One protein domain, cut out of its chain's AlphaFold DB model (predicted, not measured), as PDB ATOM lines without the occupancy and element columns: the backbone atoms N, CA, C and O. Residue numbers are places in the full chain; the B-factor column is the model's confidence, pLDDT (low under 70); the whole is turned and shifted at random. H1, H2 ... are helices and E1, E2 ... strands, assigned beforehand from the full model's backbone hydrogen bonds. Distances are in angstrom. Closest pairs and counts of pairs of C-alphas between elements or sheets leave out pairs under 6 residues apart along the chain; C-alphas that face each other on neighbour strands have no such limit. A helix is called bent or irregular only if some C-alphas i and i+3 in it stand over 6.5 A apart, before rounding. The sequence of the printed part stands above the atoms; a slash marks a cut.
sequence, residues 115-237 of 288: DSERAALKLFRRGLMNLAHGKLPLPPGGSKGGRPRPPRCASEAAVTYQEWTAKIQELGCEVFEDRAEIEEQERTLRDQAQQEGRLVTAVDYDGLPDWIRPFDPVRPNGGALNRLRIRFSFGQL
ATOM      1  N   ASP A 115     149.368 129.536 170.739       77.75
ATOM      2  CA  ASP A 115     149.335 129.999 172.131       77.75
ATOM      3  C   ASP A 115     149.356 131.539 172.230       77.75
ATOM      4  O   ASP A 115     148.570 132.108 172.999       77.75
ATOM      5  N   SER A 116     150.168 132.222 171.417       82.75
ATOM      6  CA  SER A 116     150.204 133.691 171.336       82.75
ATOM      7  C   SER A 116     148.876 134.283 170.864       82.75
ATOM      8  O   SER A 116     148.328 135.169 171.521       82.75
ATOM      9  N   GLU A 117     148.278 133.741 169.802       77.44
ATOM     10  CA  GLU A 117     146.980 134.210 169.299       77.44
ATOM     11  C   GLU A 117     145.850 134.009 170.321       77.44
ATOM     12  O   GLU A 117     144.945 134.838 170.450       77.44
ATOM     13  N   ARG A 118     145.908 132.938 171.126       75.94
ATOM     14  CA  ARG A 118     144.966 132.737 172.242       75.94
ATOM     15  C   ARG A 118     145.139 133.796 173.320       75.94
ATOM     16  O   ARG A 118     144.145 134.266 173.882       75.94
ATOM     17  N   ALA A 119     146.381 134.139 173.656       82.62
ATOM     18  CA  ALA A 119     146.663 135.213 174.597       82.62
ATOM     19  C   ALA A 119     146.141 136.553 174.055       82.62
ATOM     20  O   ALA A 119     145.476 137.283 174.795       82.62
ATOM     21  N   ALA A 120     146.331 136.810 172.758       84.69
ATOM     22  CA  ALA A 120     145.859 138.006 172.071       84.69
ATOM     23  C   ALA A 120     144.332 138.108 172.106       84.69
ATOM     24  O   ALA A 120     143.793 139.128 172.523       84.69
ATOM     25  N   LEU A 121     143.618 137.024 171.785       79.31
ATOM     26  CA  LEU A 121     142.157 136.991 171.831       79.31
ATOM     27  C   LEU A 121     141.614 137.222 173.248       79.31
ATOM     28  O   LEU A 121     140.642 137.953 173.433       79.31
ATOM     29  N   LYS A 122     142.231 136.621 174.273       79.38
ATOM     30  CA  LYS A 122     141.844 136.865 175.674       79.38
ATOM     31  C   LYS A 122     142.052 138.328 176.059       79.38
ATOM     32  O   LYS A 122     141.190 138.914 176.718       79.38
ATOM     33  N   LEU A 123     143.181 138.904 175.653       86.94
ATOM     34  CA  LEU A 123     143.511 140.302 175.903       86.94
ATOM     35  C   LEU A 123     142.544 141.242 175.175       86.94
ATOM     36  O   LEU A 123     142.055 142.197 175.779       86.94
ATOM     37  N   PHE A 124     142.204 140.920 173.928       85.81
ATOM     38  CA  PHE A 124     141.226 141.634 173.119       85.81
ATOM     39  C   PHE A 124     139.837 141.614 173.773       85.81
ATOM     40  O   PHE A 124     139.276 142.658 174.091       85.81
ATOM     41  N   ARG A 125     139.303 140.431 174.095       80.88
ATOM     42  CA  ARG A 125     137.975 140.295 174.725       80.88
ATOM     43  C   ARG A 125     137.865 141.070 176.030       80.88
ATOM     44  O   ARG A 125     136.861 141.731 176.287       80.88
ATOM     45  N   ARG A 126     138.902 140.992 176.865       85.12
ATOM     46  CA  ARG A 126     138.928 141.705 178.141       85.12
ATOM     47  C   ARG A 126     138.993 143.217 177.942       85.12
ATOM     48  O   ARG A 126     138.285 143.930 178.646       85.12
ATOM     49  N   GLY A 127     139.807 143.690 176.998       88.69
ATOM     50  CA  GLY A 127     139.896 145.110 176.663       88.69
ATOM     51  C   GLY A 127     138.582 145.656 176.116       88.69
ATOM     52  O   GLY A 127     138.093 146.653 176.633       88.69
ATOM     53  N   LEU A 128     137.955 144.943 175.175       85.00
ATOM     54  CA  LEU A 128     136.660 145.313 174.602       85.00
ATOM     55  C   LEU A 128     135.568 145.398 175.676       85.00
ATOM     56  O   LEU A 128     134.849 146.388 175.756       85.00
ATOM     57  N   MET A 129     135.496 144.399 176.561       81.69
ATOM     58  CA  MET A 129     134.557 144.410 177.683       81.69
ATOM     59  C   MET A 129     134.826 145.574 178.645       81.69
ATOM     60  O   MET A 129     133.886 146.158 179.170       81.69
ATOM     61  N   ASN A 130     136.086 145.923 178.911       84.88
ATOM     62  CA  ASN A 130     136.401 147.075 179.756       84.88
ATOM     63  C   ASN A 130     135.965 148.389 179.096       84.88
ATOM     64  O   ASN A 130     135.327 149.202 179.762       84.88
ATOM     65  N   LEU A 131     136.250 148.562 177.803       85.50
ATOM     66  CA  LEU A 131     135.858 149.744 177.033       85.50
ATOM     67  C   LEU A 131     134.334 149.915 177.001       85.50
ATOM     68  O   LEU A 131     133.845 151.010 177.253       85.50
ATOM     69  N   ALA A 132     133.585 148.823 176.810       81.69
ATOM     70  CA  ALA A 132     132.122 148.828 176.868       81.69
ATOM     71  C   ALA A 132     131.562 149.265 178.238       81.69
ATOM     72  O   ALA A 132     130.452 149.774 178.320       81.69
ATOM     73  N   HIS A 133     132.337 149.105 179.316       80.38
ATOM     74  CA  HIS A 133     131.992 149.587 180.658       80.38
ATOM     75  C   HIS A 133     132.627 150.951 180.998       80.38
ATOM     76  O   HIS A 133     132.716 151.295 182.179       80.38
ATOM     77  N   GLY A 134     133.144 151.692 180.012       81.19
ATOM     78  CA  GLY A 134     133.788 152.993 180.227       81.19
ATOM     79  C   GLY A 134     135.101 152.918 181.017       81.19
ATOM     80  O   GLY A 134     135.464 153.858 181.725       81.19
ATOM     81  N   LYS A 135     135.806 151.782 180.961       88.38
ATOM     82  CA  LYS A 135     137.078 151.547 181.662       88.38
ATOM     83  C   LYS A 135     138.237 151.433 180.681       88.38
ATOM     84  O   LYS A 135     138.068 151.051 179.528       88.38
ATOM     85  N   LEU A 136     139.439 151.679 181.191       91.31
ATOM     86  CA  LEU A 136     140.680 151.439 180.467       91.31
ATOM     87  C   LEU A 136     140.779 149.964 180.019       91.31
ATOM     88  O   LEU A 136     140.500 149.061 180.819       91.31
ATOM     89  N   PRO A 137     141.211 149.690 178.773       91.50
ATOM     90  CA  PRO A 137     141.313 148.325 178.258       91.50
ATOM     91  C   PRO A 137     142.384 147.512 178.998       91.50
ATOM     92  O   PRO A 137     142.234 146.299 179.175       91.50
ATOM     93  N   LEU A 138     143.413 148.192 179.513       91.12
ATOM     94  CA  LEU A 138     144.433 147.647 180.401       91.12
ATOM     95  C   LEU A 138     144.364 148.281 181.799       91.12
ATOM     96  O   LEU A 138     143.930 149.419 181.960       91.12
ATOM     97  N   PRO A 139     144.826 147.566 182.834       85.69
ATOM     98  CA  PRO A 139     145.045 148.158 184.146       85.69
ATOM     99  C   PRO A 139     146.216 149.174 184.132       85.69
ATOM    100  O   PRO A 139     147.227 148.913 183.477       85.69
ATOM    101  N   PRO A 140     146.161 150.261 184.932       73.94
ATOM    102  CA  PRO A 140     147.166 151.342 184.925       73.94
ATOM    103  C   PRO A 140     148.600 150.933 185.306       73.94
ATOM    104  O   PRO A 140     149.531 151.701 185.117       73.94
ATOM    105  N   GLY A 141     148.784 149.750 185.902       68.69
ATOM    106  CA  GLY A 141     150.095 149.218 186.306       68.69
ATOM    107  C   GLY A 141     150.559 148.022 185.469       68.69
ATOM    108  O   GLY A 141     151.368 147.222 185.940       68.69
ATOM    109  N   GLY A 142     149.987 147.817 184.278       64.50
ATOM    110  CA  GLY A 142     150.286 146.650 183.446       64.50
ATOM    111  C   GLY A 142     149.885 145.325 184.111       64.50
ATOM    112  O   GLY A 142     148.905 145.256 184.846       64.50
ATOM    113  N   SER A 143     150.636 144.244 183.881       53.44
ATOM    114  CA  SER A 143     150.295 142.897 184.387       53.44
ATOM    115  C   SER A 143     150.250 142.777 185.919       53.44
ATOM    116  O   SER A 143     149.618 141.854 186.432       53.44
ATOM    117  N   LYS A 144     150.876 143.714 186.647       58.72
ATOM    118  CA  LYS A 144     150.840 143.827 188.118       58.72
ATOM    119  C   LYS A 144     149.875 144.911 188.621       58.72
ATOM    120  O   LYS A 144     149.735 145.095 189.828       58.72
ATOM    121  N   GLY A 145     149.239 145.647 187.711       55.81
ATOM    122  CA  GLY A 145     148.294 146.706 188.028       55.81
ATOM    123  C   GLY A 145     146.996 146.157 188.613       55.81
ATOM    124  O   GLY A 145     146.583 145.044 188.297       55.81
ATOM    125  N   GLY A 146     146.358 146.957 189.470       70.25
ATOM    126  CA  GLY A 146     145.064 146.644 190.079       70.25
ATOM    127  C   GLY A 146     143.915 146.504 189.067       70.25
ATOM    128  O   GLY A 146     144.096 146.205 187.891       70.25
ATOM    129  N   ARG A 147     142.675 146.699 189.517       81.62
ATOM    130  CA  ARG A 147     141.501 146.524 188.645       81.62
ATOM    131  C   ARG A 147     141.438 147.623 187.564       81.62
ATOM    132  O   ARG A 147     141.744 148.774 187.878       81.62
ATOM    133  N   PRO A 148     141.011 147.304 186.324       85.50
ATOM    134  CA  PRO A 148     140.678 148.317 185.323       85.50
ATOM    135  C   PRO A 148     139.679 149.334 185.880       85.50
ATOM    136  O   PRO A 148     138.719 148.961 186.563       85.50
ATOM    137  N   ARG A 149     139.911 150.614 185.588       89.31
ATOM    138  CA  ARG A 149     139.128 151.757 186.076       89.31
ATOM    139  C   ARG A 149     138.812 152.723 184.930       89.31
ATOM    140  O   ARG A 149     139.455 152.604 183.888       89.31
ATOM    141  N   PRO A 150     137.883 153.673 185.110       90.56
ATOM    142  CA  PRO A 150     137.704 154.766 184.161       90.56
ATOM    143  C   PRO A 150     138.998 155.578 183.952       90.56
ATOM    144  O   PRO A 150     139.816 155.672 184.885       90.56
ATOM    145  N   PRO A 151     139.213 156.137 182.746       89.94
ATOM    146  CA  PRO A 151     140.300 157.078 182.494       89.94
ATOM    147  C   PRO A 151     140.122 158.354 183.330       89.94
ATOM    148  O   PRO A 151     139.005 158.788 183.589       89.94
ATOM    149  N   ARG A 152     141.229 158.969 183.750       89.19
ATOM    150  CA  ARG A 152     141.260 160.275 184.434       89.19
ATOM    151  C   ARG A 152     141.162 161.436 183.452       89.19
ATOM    152  O   ARG A 152     140.720 162.515 183.820       89.19
ATOM    153  N   CYS A 153     141.630 161.222 182.228       89.44
ATOM    154  CA  CYS A 153     141.661 162.217 181.167       89.44
ATOM    155  C   CYS A 153     141.732 161.538 179.793       89.44
ATOM    156  O   CYS A 153     142.057 160.352 179.681       89.44
ATOM    157  N   ALA A 154     141.478 162.320 178.743       87.88
ATOM    158  CA  ALA A 154     141.529 161.860 177.356       87.88
ATOM    159  C   ALA A 154     142.891 161.265 176.966       87.88
ATOM    160  O   ALA A 154     142.955 160.213 176.332       87.88
ATOM    161  N   SER A 155     143.989 161.889 177.400       91.19
ATOM    162  CA  SER A 155     145.336 161.404 177.087       91.19
ATOM    163  C   SER A 155     145.609 160.022 177.684       91.19
ATOM    164  O   SER A 155     146.208 159.183 177.023       91.19
ATOM    165  N   GLU A 156     145.136 159.750 178.907       91.00
ATOM    166  CA  GLU A 156     145.284 158.430 179.529       91.00
ATOM    167  C   GLU A 156     144.500 157.358 178.765       91.00
ATOM    168  O   GLU A 156     145.004 156.251 178.570       91.00
ATOM    169  N   ALA A 157     143.289 157.680 178.307       90.69
ATOM    170  CA  ALA A 157     142.476 156.761 177.516       90.69
ATOM    171  C   ALA A 157     143.170 156.390 176.195       90.69
ATOM    172  O   ALA A 157     143.329 155.206 175.894       90.69
ATOM    173  N   ALA A 158     143.656 157.396 175.459       91.19
ATOM    174  CA  ALA A 158     144.351 157.207 174.189       91.19
ATOM    175  C   ALA A 158     145.644 156.386 174.343       91.19
ATOM    176  O   ALA A 158     145.832 155.401 173.631       91.19
ATOM    177  N   VAL A 159     146.499 156.735 175.313       92.62
ATOM    178  CA  VAL A 159     147.755 156.009 175.580       92.62
ATOM    179  C   VAL A 159     147.473 154.560 175.971       92.62
ATOM    180  O   VAL A 159     148.071 153.639 175.422       92.62
ATOM    181  N   THR A 160     146.511 154.327 176.865       92.44
ATOM    182  CA  THR A 160     146.215 152.964 177.331       92.44
ATOM    183  C   THR A 160     145.599 152.098 176.228       92.44
ATOM    184  O   THR A 160     145.825 150.887 176.189       92.44
ATOM    185  N   TYR A 161     144.818 152.695 175.323       93.19
ATOM    186  CA  TYR A 161     144.332 152.008 174.131       93.19
ATOM    187  C   TYR A 161     145.481 151.622 173.196       93.19
ATOM    188  O   TYR A 161     145.562 150.465 172.786       93.19
ATOM    189  N   GLN A 162     146.413 152.541 172.930       93.88
ATOM    190  CA  GLN A 162     147.601 152.251 172.122       93.88
ATOM    191  C   GLN A 162     148.426 151.114 172.734       93.88
ATOM    192  O   GLN A 162     148.725 150.142 172.044       93.88
ATOM    193  N   GLU A 163     148.698 151.151 174.040       94.12
ATOM    194  CA  GLU A 163     149.392 150.068 174.749       94.12
ATOM    195  C   GLU A 163     148.662 148.722 174.651       94.12
ATOM    196  O   GLU A 163     149.286 147.665 174.544       94.12
ATOM    197  N   TRP A 164     147.331 148.736 174.710       94.19
ATOM    198  CA  TRP A 164     146.519 147.533 174.564       94.19
ATOM    199  C   TRP A 164     146.641 146.932 173.167       94.19
ATOM    200  O   TRP A 164     146.889 145.731 173.047       94.19
ATOM    201  N   THR A 165     146.529 147.759 172.127       94.56
ATOM    202  CA  THR A 165     146.706 147.318 170.737       94.56
ATOM    203  C   THR A 165     148.136 146.849 170.461       94.56
ATOM    204  O   THR A 165     148.312 145.794 169.859       94.56
ATOM    205  N   ALA A 166     149.148 147.534 171.003       94.44
ATOM    206  CA  ALA A 166     150.553 147.154 170.872       94.44
ATOM    207  C   ALA A 166     150.837 145.780 171.498       94.44
ATOM    208  O   ALA A 166     151.465 144.938 170.870       94.44
ATOM    209  N   LYS A 167     150.293 145.484 172.686       94.12
ATOM    210  CA  LYS A 167     150.427 144.148 173.301       94.12
ATOM    211  C   LYS A 167     149.754 143.040 172.495       94.12
ATOM    212  O   LYS A 167     150.190 141.896 172.542       94.12
ATOM    213  N   ILE A 168     148.663 143.349 171.799       90.44
ATOM    214  CA  ILE A 168     148.014 142.399 170.887       90.44
ATOM    215  C   ILE A 168     148.895 142.185 169.645       90.44
ATOM    216  O   ILE A 168     149.062 141.046 169.209       90.44
ATOM    217  N   GLN A 169     149.534 143.246 169.153       91.19
ATOM    218  CA  GLN A 169     150.494 143.208 168.049       91.19
ATOM    219  C   GLN A 169     151.764 142.420 168.369       91.19
ATOM    220  O   GLN A 169     152.192 141.611 167.550       91.19
ATOM    221  N   GLU A 170     152.313 142.558 169.574       92.00
ATOM    222  CA  GLU A 170     153.437 141.749 170.070       92.00
ATOM    223  C   GLU A 170     153.127 140.242 170.075       92.00
ATOM    224  O   GLU A 170     154.027 139.414 169.958       92.00
ATOM    225  N   LEU A 171     151.846 139.873 170.176       88.25
ATOM    226  CA  LEU A 171     151.370 138.489 170.105       88.25
ATOM    227  C   LEU A 171     151.061 138.033 168.668       88.25
ATOM    228  O   LEU A 171     150.525 136.940 168.474       88.25
ATOM    229  N   GLY A 172     151.383 138.854 167.664       83.44
ATOM    230  CA  GLY A 172     151.157 138.564 166.251       83.44
ATOM    231  C   GLY A 172     149.705 138.759 165.813       83.44
ATOM    232  O   GLY A 172     149.228 138.039 164.946       83.44
ATOM    233  N   CYS A 173     148.953 139.668 166.428       83.81
ATOM    234  CA  CYS A 173     147.572 139.959 166.035       83.81
ATOM    235  C   CYS A 173     147.355 141.461 165.861       83.81
ATOM    236  O   CYS A 173     148.035 142.270 166.470       83.81
ATOM    237  N   GLU A 174     146.360 141.861 165.088       86.12
ATOM    238  CA  GLU A 174     146.055 143.274 164.855       86.12
ATOM    239  C   GLU A 174     144.633 143.579 165.316       86.12
ATOM    240  O   GLU A 174     143.711 142.819 165.031       86.12
ATOM    241  N   VAL A 175     144.444 144.690 166.025       87.25
ATOM    242  CA  VAL A 175     143.107 145.224 166.307       87.25
ATOM    243  C   VAL A 175     142.767 146.246 165.235       87.25
ATOM    244  O   VAL A 175     143.545 147.167 165.011       87.25
ATOM    245  N   PHE A 176     141.605 146.110 164.607       84.44
ATOM    246  CA  PHE A 176     141.136 147.049 163.590       84.44
ATOM    247  C   PHE A 176     139.633 147.296 163.728       84.44
ATOM    248  O   PHE A 176     138.917 146.500 164.336       84.44
ATOM    249  N   GLU A 177     139.152 148.403 163.174       85.56
ATOM    250  CA  GLU A 177     137.721 148.669 163.036       85.56
ATOM    251  C   GLU A 177     137.248 148.143 161.672       85.56
ATOM    252  O   GLU A 177     137.744 148.573 160.632       85.56
ATOM    253  N   ASP A 178     136.311 147.197 161.671       80.69
ATOM    254  CA  ASP A 178     135.682 146.671 160.462       80.69
ATOM    255  C   ASP A 178     134.573 147.609 159.997       80.69
ATOM    256  O   ASP A 178     133.493 147.652 160.580       80.69
ATOM    257  N   ARG A 179     134.878 148.386 158.961       79.62
ATOM    258  CA  ARG A 179     134.024 149.457 158.439       79.62
ATOM    259  C   ARG A 179     133.390 149.103 157.093       79.62
ATOM    260  O   ARG A 179     132.887 149.997 156.422       79.62
ATOM    261  N   ALA A 180     133.393 147.826 156.698       76.00
ATOM    262  CA  ALA A 180     132.852 147.393 155.406       76.00
ATOM    263  C   ALA A 180     131.372 147.780 155.224       76.00
ATOM    264  O   ALA A 180     130.965 148.221 154.154       76.00
ATOM    265  N   GLU A 181     130.577 147.696 156.292       71.56
ATOM    266  CA  GLU A 181     129.144 148.038 156.279       71.56
ATOM    267  C   GLU A 181     128.861 149.540 156.107       71.56
ATOM    268  O   GLU A 181     127.736 149.913 155.785       71.56
ATOM    269  N   ILE A 182     129.863 150.400 156.325       73.88
ATOM    270  CA  ILE A 182     129.738 151.864 156.246       73.88
ATOM    271  C   ILE A 182     130.612 152.481 155.148       73.88
ATOM    272  O   ILE A 182     130.837 153.693 155.134       73.88
ATOM    273  N   GLU A 183     131.129 151.660 154.230       80.06
ATOM    274  CA  GLU A 183     132.080 152.090 153.203       80.06
ATOM    275  C   GLU A 183     131.502 153.190 152.296       80.06
ATOM    276  O   GLU A 183     132.204 154.131 151.926       80.06
ATOM    277  N   GLU A 184     130.215 153.110 151.956       82.19
ATOM    278  CA  GLU A 184     129.547 154.090 151.094       82.19
ATOM    279  C   GLU A 184     129.402 155.459 151.780       82.19
ATOM    280  O   GLU A 184     129.669 156.504 151.178       82.19
ATOM    281  N   GLN A 185     129.048 155.463 153.066       82.69
ATOM    282  CA  GLN A 185     128.949 156.668 153.886       82.69
ATOM    283  C   GLN A 185     130.333 157.295 154.085       82.69
ATOM    284  O   GLN A 185     130.484 158.510 153.961       82.69
ATOM    285  N   GLU A 186     131.360 156.473 154.324       83.75
ATOM    286  CA  GLU A 186     132.746 156.939 154.388       83.75
ATOM    287  C   GLU A 186     133.215 157.564 153.079       83.75
ATOM    288  O   GLU A 186     133.880 158.600 153.093       83.75
ATOM    289  N   ARG A 187     132.890 156.932 151.949       86.06
ATOM    290  CA  ARG A 187     133.253 157.425 150.622       86.06
ATOM    291  C   ARG A 187     132.598 158.771 150.352       86.06
ATOM    292  O   ARG A 187     133.297 159.713 150.006       86.06
ATOM    293  N   THR A 188     131.300 158.883 150.622       86.88
ATOM    294  CA  THR A 188     130.546 160.136 150.474       86.88
ATOM    295  C   THR A 188     131.179 161.270 151.282       86.88
ATOM    296  O   THR A 188     131.366 162.374 150.773       86.88
ATOM    297  N   LEU A 189     131.558 160.994 152.530       86.62
ATOM    298  CA  LEU A 189     132.155 161.986 153.419       86.62
ATOM    299  C   LEU A 189     133.577 162.386 152.979       86.62
ATOM    300  O   LEU A 189     133.943 163.560 153.049       86.62
ATOM    301  N   ARG A 190     134.368 161.438 152.456       87.75
ATOM    302  CA  ARG A 190     135.675 161.727 151.837       87.75
ATOM    303  C   ARG A 190     135.537 162.565 150.570       87.75
ATOM    304  O   ARG A 190     136.292 163.520 150.414       87.75
ATOM    305  N   ASP A 191     134.570 162.250 149.716       90.56
ATOM    306  CA  ASP A 191     134.320 162.983 148.474       90.56
ATOM    307  C   ASP A 191     133.909 164.435 148.768       90.56
ATOM    308  O   ASP A 191     134.408 165.356 148.123       90.56
ATOM    309  N   GLN A 192     133.069 164.661 149.784       87.38
ATOM    310  CA  GLN A 192     132.692 166.003 150.247       87.38
ATOM    311  C   GLN A 192     133.901 166.794 150.768       87.38
ATOM    312  O   GLN A 192     134.153 167.909 150.311       87.38
ATOM    313  N   ALA A 193     134.703 166.209 151.663       88.12
ATOM    314  CA  ALA A 193     135.909 166.864 152.175       88.12
ATOM    315  C   ALA A 193     136.914 167.177 151.049       88.12
ATOM    316  O   ALA A 193     137.518 168.252 151.023       88.12
ATOM    317  N   GLN A 194     137.051 166.273 150.075       90.94
ATOM    318  CA  GLN A 194     137.914 166.465 148.915       90.94
ATOM    319  C   GLN A 194     137.412 167.583 147.988       90.94
ATOM    320  O   GLN A 194     138.230 168.356 147.489       90.94
ATOM    321  N   GLN A 195     136.096 167.712 147.781       91.31
ATOM    322  CA  GLN A 195     135.503 168.843 147.050       91.31
ATOM    323  C   GLN A 195     135.795 170.185 147.737       91.31
ATOM    324  O   GLN A 195     136.005 171.190 147.061       91.31
ATOM    325  N   GLU A 196     135.883 170.186 149.066       90.62
ATOM    326  CA  GLU A 196     136.279 171.340 149.881       90.62
ATOM    327  C   GLU A 196     137.807 171.534 149.971       90.62
ATOM    328  O   GLU A 196     138.281 172.462 150.628       90.62
ATOM    329  N   GLY A 197     138.604 170.685 149.310       89.94
ATOM    330  CA  GLY A 197     140.065 170.782 149.281       89.94
ATOM    331  C   GLY A 197     140.749 170.434 150.607       89.94
ATOM    332  O   GLY A 197     141.871 170.883 150.852       89.94
ATOM    333  N   ARG A 198     140.098 169.647 151.470       91.00
ATOM    334  CA  ARG A 198     140.607 169.265 152.794       91.00
ATOM    335  C   ARG A 198     140.527 167.757 153.034       91.00
ATOM    336  O   ARG A 198     139.884 167.014 152.299       91.00
ATOM    337  N   LEU A 199     141.202 167.300 154.086       87.50
ATOM    338  CA  LEU A 199     141.071 165.931 154.581       87.50
ATOM    339  C   LEU A 199     139.871 165.817 155.524       87.50
ATOM    340  O   LEU A 199     139.462 166.798 156.152       87.50
ATOM    341  N   VAL A 200     139.352 164.599 155.642       84.44
ATOM    342  CA  VAL A 200     138.367 164.242 156.664       84.44
ATOM    343  C   VAL A 200     139.011 164.332 158.047       84.44
ATOM    344  O   VAL A 200     140.123 163.849 158.267       84.44
ATOM    345  N   THR A 201     138.298 164.937 158.985       84.94
ATOM    346  CA  THR A 201     138.694 165.154 160.376       84.94
ATOM    347  C   THR A 201     137.651 164.576 161.331       84.94
ATOM    348  O   THR A 201     136.559 164.194 160.919       84.94
ATOM    349  N   ALA A 202     137.961 164.533 162.631       77.50
ATOM    350  CA  ALA A 202     137.008 164.082 163.650       77.50
ATOM    351  C   ALA A 202     135.699 164.899 163.646       77.50
ATOM    352  O   ALA A 202     134.631 164.333 163.848       77.50
ATOM    353  N   VAL A 203     135.781 166.197 163.326       82.94
ATOM    354  CA  VAL A 203     134.637 167.123 163.294       82.94
ATOM    355  C   VAL A 203     133.605 166.719 162.239       82.94
ATOM    356  O   VAL A 203     132.407 166.873 162.452       82.94
ATOM    357  N   ASP A 204     134.047 166.142 161.122       83.88
ATOM    358  CA  ASP A 204     133.141 165.678 160.066       83.88
ATOM    359  C   ASP A 204     132.247 164.525 160.534       83.88
ATOM    360  O   ASP A 204     131.133 164.347 160.042       83.88
ATOM    361  N   TYR A 205     132.715 163.754 161.518       81.31
ATOM    362  CA  TYR A 205     131.951 162.661 162.105       81.31
ATOM    363  C   TYR A 205     131.032 163.114 163.249       81.31
ATOM    364  O   TYR A 205     130.098 162.383 163.580       81.31
ATOM    365  N   ASP A 206     131.223 164.307 163.825       79.25
ATOM    366  CA  ASP A 206     130.388 164.807 164.931       79.25
ATOM    367  C   ASP A 206     128.922 164.995 164.500       79.25
ATOM    368  O   ASP A 206     128.006 164.794 165.297       79.25
ATOM    369  N   GLY A 207     128.678 165.305 163.224       75.25
ATOM    370  CA  GLY A 207     127.329 165.423 162.656       75.25
ATOM    371  C   GLY A 207     126.666 164.094 162.280       75.25
ATOM    372  O   GLY A 207     125.492 164.082 161.917       75.25
ATOM    373  N   LEU A 208     127.393 162.974 162.345       79.19
ATOM    374  CA  LEU A 208     126.881 161.665 161.944       79.19
ATOM    375  C   LEU A 208     126.272 160.891 163.121       79.19
ATOM    376  O   LEU A 208     126.704 161.075 164.259       79.19
ATOM    377  N   PRO A 209     125.321 159.972 162.860       77.88
ATOM    378  CA  PRO A 209     124.854 159.007 163.849       77.88
ATOM    379  C   PRO A 209     126.003 158.232 164.500       77.88
ATOM    380  O   PRO A 209     126.945 157.820 163.817       77.88
ATOM    381  N   ASP A 210     125.881 157.945 165.800       71.56
ATOM    382  CA  ASP A 210     126.894 157.222 166.586       71.56
ATOM    383  C   ASP A 210     127.349 155.914 165.937       71.56
ATOM    384  O   ASP A 210     128.523 155.556 165.997       71.56
ATOM    385  N   TRP A 211     126.438 155.212 165.260       73.81
ATOM    386  CA  TRP A 211     126.752 153.954 164.600       73.81
ATOM    387  C   TRP A 211     127.636 154.099 163.350       73.81
ATOM    388  O   TRP A 211     128.133 153.086 162.889       73.81
ATOM    389  N   ILE A 212     127.899 155.297 162.821       76.56
ATOM    390  CA  ILE A 212     128.835 155.523 161.695       76.56
ATOM    391  C   ILE A 212     130.167 156.118 162.191       76.56
ATOM    392  O   ILE A 212     131.209 155.999 161.535       76.56
ATOM    393  N   ARG A 213     130.161 156.744 163.373       80.88
ATOM    394  CA  ARG A 213     131.329 157.438 163.927       80.88
ATOM    395  C   ARG A 213     132.499 156.479 164.160       80.88
ATOM    396  O   ARG A 213     132.271 155.373 164.652       80.88
ATOM    397  N   PRO A 214     133.745 156.883 163.849       85.62
ATOM    398  CA  PRO A 214     134.925 156.075 164.105       85.62
ATOM    399  C   PRO A 214     135.120 155.730 165.562       85.62
ATOM    400  O   PRO A 214     134.612 156.401 166.462       85.62
ATOM    401  N   PHE A 215     135.866 154.648 165.775       85.75
ATOM    402  CA  PHE A 215     136.277 154.289 167.113       85.75
ATOM    403  C   PHE A 215     137.181 155.384 167.687       85.75
ATOM    404  O   PHE A 215     138.293 155.605 167.209       85.75
ATOM    405  N   ASP A 216     136.703 156.036 168.743       85.75
ATOM    406  CA  ASP A 216     137.482 156.961 169.554       85.75
ATOM    407  C   ASP A 216     137.753 156.317 170.926       85.75
ATOM    408  O   ASP A 216     136.810 156.070 171.683       85.75
ATOM    409  N   PRO A 217     139.017 156.040 171.296       83.12
ATOM    410  CA  PRO A 217     139.342 155.490 172.611       83.12
ATOM    411  C   PRO A 217     139.026 156.443 173.773       83.12
ATOM    412  O   PRO A 217     138.897 155.984 174.908       83.12
ATOM    413  N   VAL A 218     138.918 157.748 173.516       82.38
ATOM    414  CA  VAL A 218     138.541 158.766 174.507       82.38
ATOM    415  C   VAL A 218     137.032 158.770 174.737       82.38
ATOM    416  O   VAL A 218     136.580 159.002 175.859       82.38
ATOM    417  N   ARG A 219     136.255 158.497 173.684       76.38
ATOM    418  CA  ARG A 219     134.786 158.486 173.690       76.38
ATOM    419  C   ARG A 219     134.265 157.246 172.950       76.38
ATOM    420  O   ARG A 219     133.694 157.373 171.865       76.38
ATOM    421  N   PRO A 220     134.461 156.036 173.507       72.44
ATOM    422  CA  PRO A 220     134.072 154.814 172.823       72.44
ATOM    423  C   PRO A 220     132.550 154.772 172.664       72.44
ATOM    424  O   PRO A 220     131.816 154.730 173.649       72.44
ATOM    425  N   ASN A 221     132.079 154.781 171.418       77.12
ATOM    426  CA  ASN A 221     130.665 154.629 171.097       77.12
ATOM    427  C   ASN A 221     130.329 153.150 170.829       77.12
ATOM    428  O   ASN A 221     131.183 152.361 170.408       77.12
ATOM    429  N   GLY A 222     129.078 152.763 171.090       70.62
ATOM    430  CA  GLY A 222     128.640 151.369 170.980       70.62
ATOM    431  C   GLY A 222     128.765 150.798 169.565       70.62
ATOM    432  O   GLY A 222     129.163 149.646 169.403       70.62
ATOM    433  N   GLY A 223     128.497 151.609 168.537       70.06
ATOM    434  CA  GLY A 223     128.612 151.188 167.140       70.06
ATOM    435  C   GLY A 223     130.047 150.834 166.754       70.06
ATOM    436  O   GLY A 223     130.309 149.748 166.243       70.06
ATOM    437  N   ALA A 224     130.994 151.711 167.066       74.56
ATOM    438  CA  ALA A 224     132.404 151.509 166.779       74.56
ATOM    439  C   ALA A 224     133.014 150.377 167.612       74.56
ATOM    440  O   ALA A 224     133.803 149.593 167.090       74.56
ATOM    441  N   LEU A 225     132.600 150.215 168.876       78.31
ATOM    442  CA  LEU A 225     132.960 149.038 169.678       78.31
ATOM    443  C   LEU A 225     132.482 147.737 169.019       78.31
ATOM    444  O   LEU A 225     133.243 146.773 168.948       78.31
ATOM    445  N   ASN A 226     131.259 147.727 168.483       73.56
ATOM    446  CA  ASN A 226     130.702 146.587 167.754       73.56
ATOM    447  C   ASN A 226     131.378 146.330 166.406       73.56
ATOM    448  O   ASN A 226     131.189 145.248 165.851       73.56
ATOM    449  N   ARG A 227     132.179 147.267 165.895       79.88
ATOM    450  CA  ARG A 227     133.014 147.098 164.700       79.88
ATOM    451  C   ARG A 227     134.467 146.775 165.014       79.88
ATOM    452  O   ARG A 227     135.191 146.381 164.108       79.88
ATOM    453  N   LEU A 228     134.919 146.864 166.265       81.56
ATOM    454  CA  LEU A 228     136.269 146.416 166.599       81.56
ATOM    455  C   LEU A 228     136.406 144.907 166.368       81.56
ATOM    456  O   LEU A 228     135.588 144.094 166.811       81.56
ATOM    457  N   ARG A 229     137.473 144.530 165.674       80.94
ATOM    458  CA  ARG A 229     137.840 143.161 165.323       80.94
ATOM    459  C   ARG A 229     139.299 142.909 165.655       80.94
ATOM    460  O   ARG A 229     140.094 143.833 165.810       80.94
ATOM    461  N   ILE A 230     139.634 141.628 165.739       78.25
ATOM    462  CA  ILE A 230     141.010 141.153 165.809       78.25
ATOM    463  C   ILE A 230     141.315 140.349 164.544       78.25
ATOM    464  O   ILE A 230     140.553 139.457 164.171       78.25
ATOM    465  N   ARG A 231     142.421 140.674 163.880       76.50
ATOM    466  CA  ARG A 231     143.003 139.900 162.787       76.50
ATOM    467  C   ARG A 231     144.131 139.057 163.361       76.50
ATOM    468  O   ARG A 231     145.019 139.575 164.035       76.50
ATOM    469  N   PHE A 232     144.075 137.758 163.117       73.31
ATOM    470  CA  PHE A 232     145.138 136.837 163.494       73.31
ATOM    471  C   PHE A 232     146.224 136.839 162.418       73.31
ATOM    472  O   PHE A 232     145.936 137.070 161.246       73.31
ATOM    473  N   SER A 233     147.471 136.580 162.807       64.19
ATOM    474  CA  SER A 233     148.555 136.388 161.836       64.19
ATOM    475  C   SER A 233     148.356 135.147 160.959       64.19
ATOM    476  O   SER A 233     148.923 135.067 159.875       64.19
ATOM    477  N   PHE A 234     147.614 134.149 161.440       59.31
ATOM    478  CA  PHE A 234     147.102 133.042 160.635       59.31
ATOM    479  C   PHE A 234     146.046 133.590 159.673       59.31
ATOM    480  O   PHE A 234     145.147 134.304 160.120       59.31
ATOM    481  N   GLY A 235     146.145 133.283 158.380       47.56
ATOM    482  CA  GLY A 235     145.229 133.853 157.401       47.56
ATOM    483  C   GLY A 235     143.749 133.521 157.626       47.56
ATOM    484  O   GLY A 235     143.357 132.825 158.566       47.56
ATOM    485  N   GLN A 236     142.918 134.114 156.765       49.91
ATOM    486  CA  GLN A 236     141.457 134.116 156.854       49.91
ATOM    487  C   GLN A 236     140.875 132.696 156.752       49.91
ATOM    488  O   GLN A 236     140.450 132.250 155.694       49.91
ATOM    489  N   LEU A 237     140.812 131.981 157.871       39.28
ATOM    490  CA  LEU A 237     139.850 130.902 158.053       39.28
ATOM    491  C   LEU A 237     138.566 131.554 158.543       39.28
ATOM    492  O   LEU A 237     138.426 131.797 159.740       39.28
TER     493      LEU A 237
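AT A GLANCE: This is residues 115 to 237 of the 288 residues of an uncharacterized protein of Cupriavidus necator (strain ATCC 17699 / DSM 428 / KCTC 22496 / NCIMB 10442 / H16 / Stanier 337) (UniProt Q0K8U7). A helical hairpin of H1 and H2 packs on a two-stranded ribbon, E1 and E2, with short H5 at the end of the ribbon, and together they make the larger lobe. H3 and H4 make a smaller, looser lobe to one side, joined to the larger by the links from E1 to H3 and from H4 to H5. The printed part has 123 residues, with five named helices and two named strands in the order H1, H2, E1, H3, H4, H5, E2; the sheet E1 - E2 is antiparallel and the class is mostly helix. The whole is only just compact, close to loose, with a radius of gyration of the C-alphas of 16.0 A and spans of 50 by 39 by 22 A.

IN THESE COORDINATES: H1, residues 115 to 132, begins at C-alpha 115 (149.335, 129.999, 172.131) and is 25.9 A long. H2 is residues 154 to 170, 24.5 A; E1 is residues 173 to 177. H3, residues 180 to 195, 23.2 A, has a kink of 25 degrees near residue 187 and is irregular: C-alphas 181 and 184 are 8.0 A apart. H4 is residues 202 to 206, H5 residues 222 to 227, and E2, residues 228 to 232, ends at C-alpha 232 (145.138, 136.837, 163.494).

HOW THE PARTS SIT: H1 and H2 touch as a helical hairpin, opposite ways at a shallow tilt of 19 degrees; their closest C-alphas, Ala 120 and Ile 168, are 5.0 A apart. E1 and E2 are antiparallel, with N 174 and O 231 at 2.9 A, within hydrogen-bond range. The closest C-alphas of H2 and E1, Thr 165 and Val 175, are 6.1 A apart. With residues 128 to 132 alone, H1 touches H5, closest at the C-alphas of Leu 128 and Leu 225, 7.2 A. H3 and H4 are close but not clearly touching, the C-alphas of Leu 189 and Asp 204 being 7.7 A apart; H3 is apart from H1. Every O i to N i+4 pair is within hydrogen-bond range in H1, H2, H4 and H5, and 10 of 12 are in H3.

THE WHOLE: The two C-alphas farthest apart, Lys 144 and Gln 195, are 50.5 A apart. The printed part has no cut; the links H1 to H2 and H4 to H5 are long. Residues 141 to 145 and 233 to 237 have pLDDT under 70.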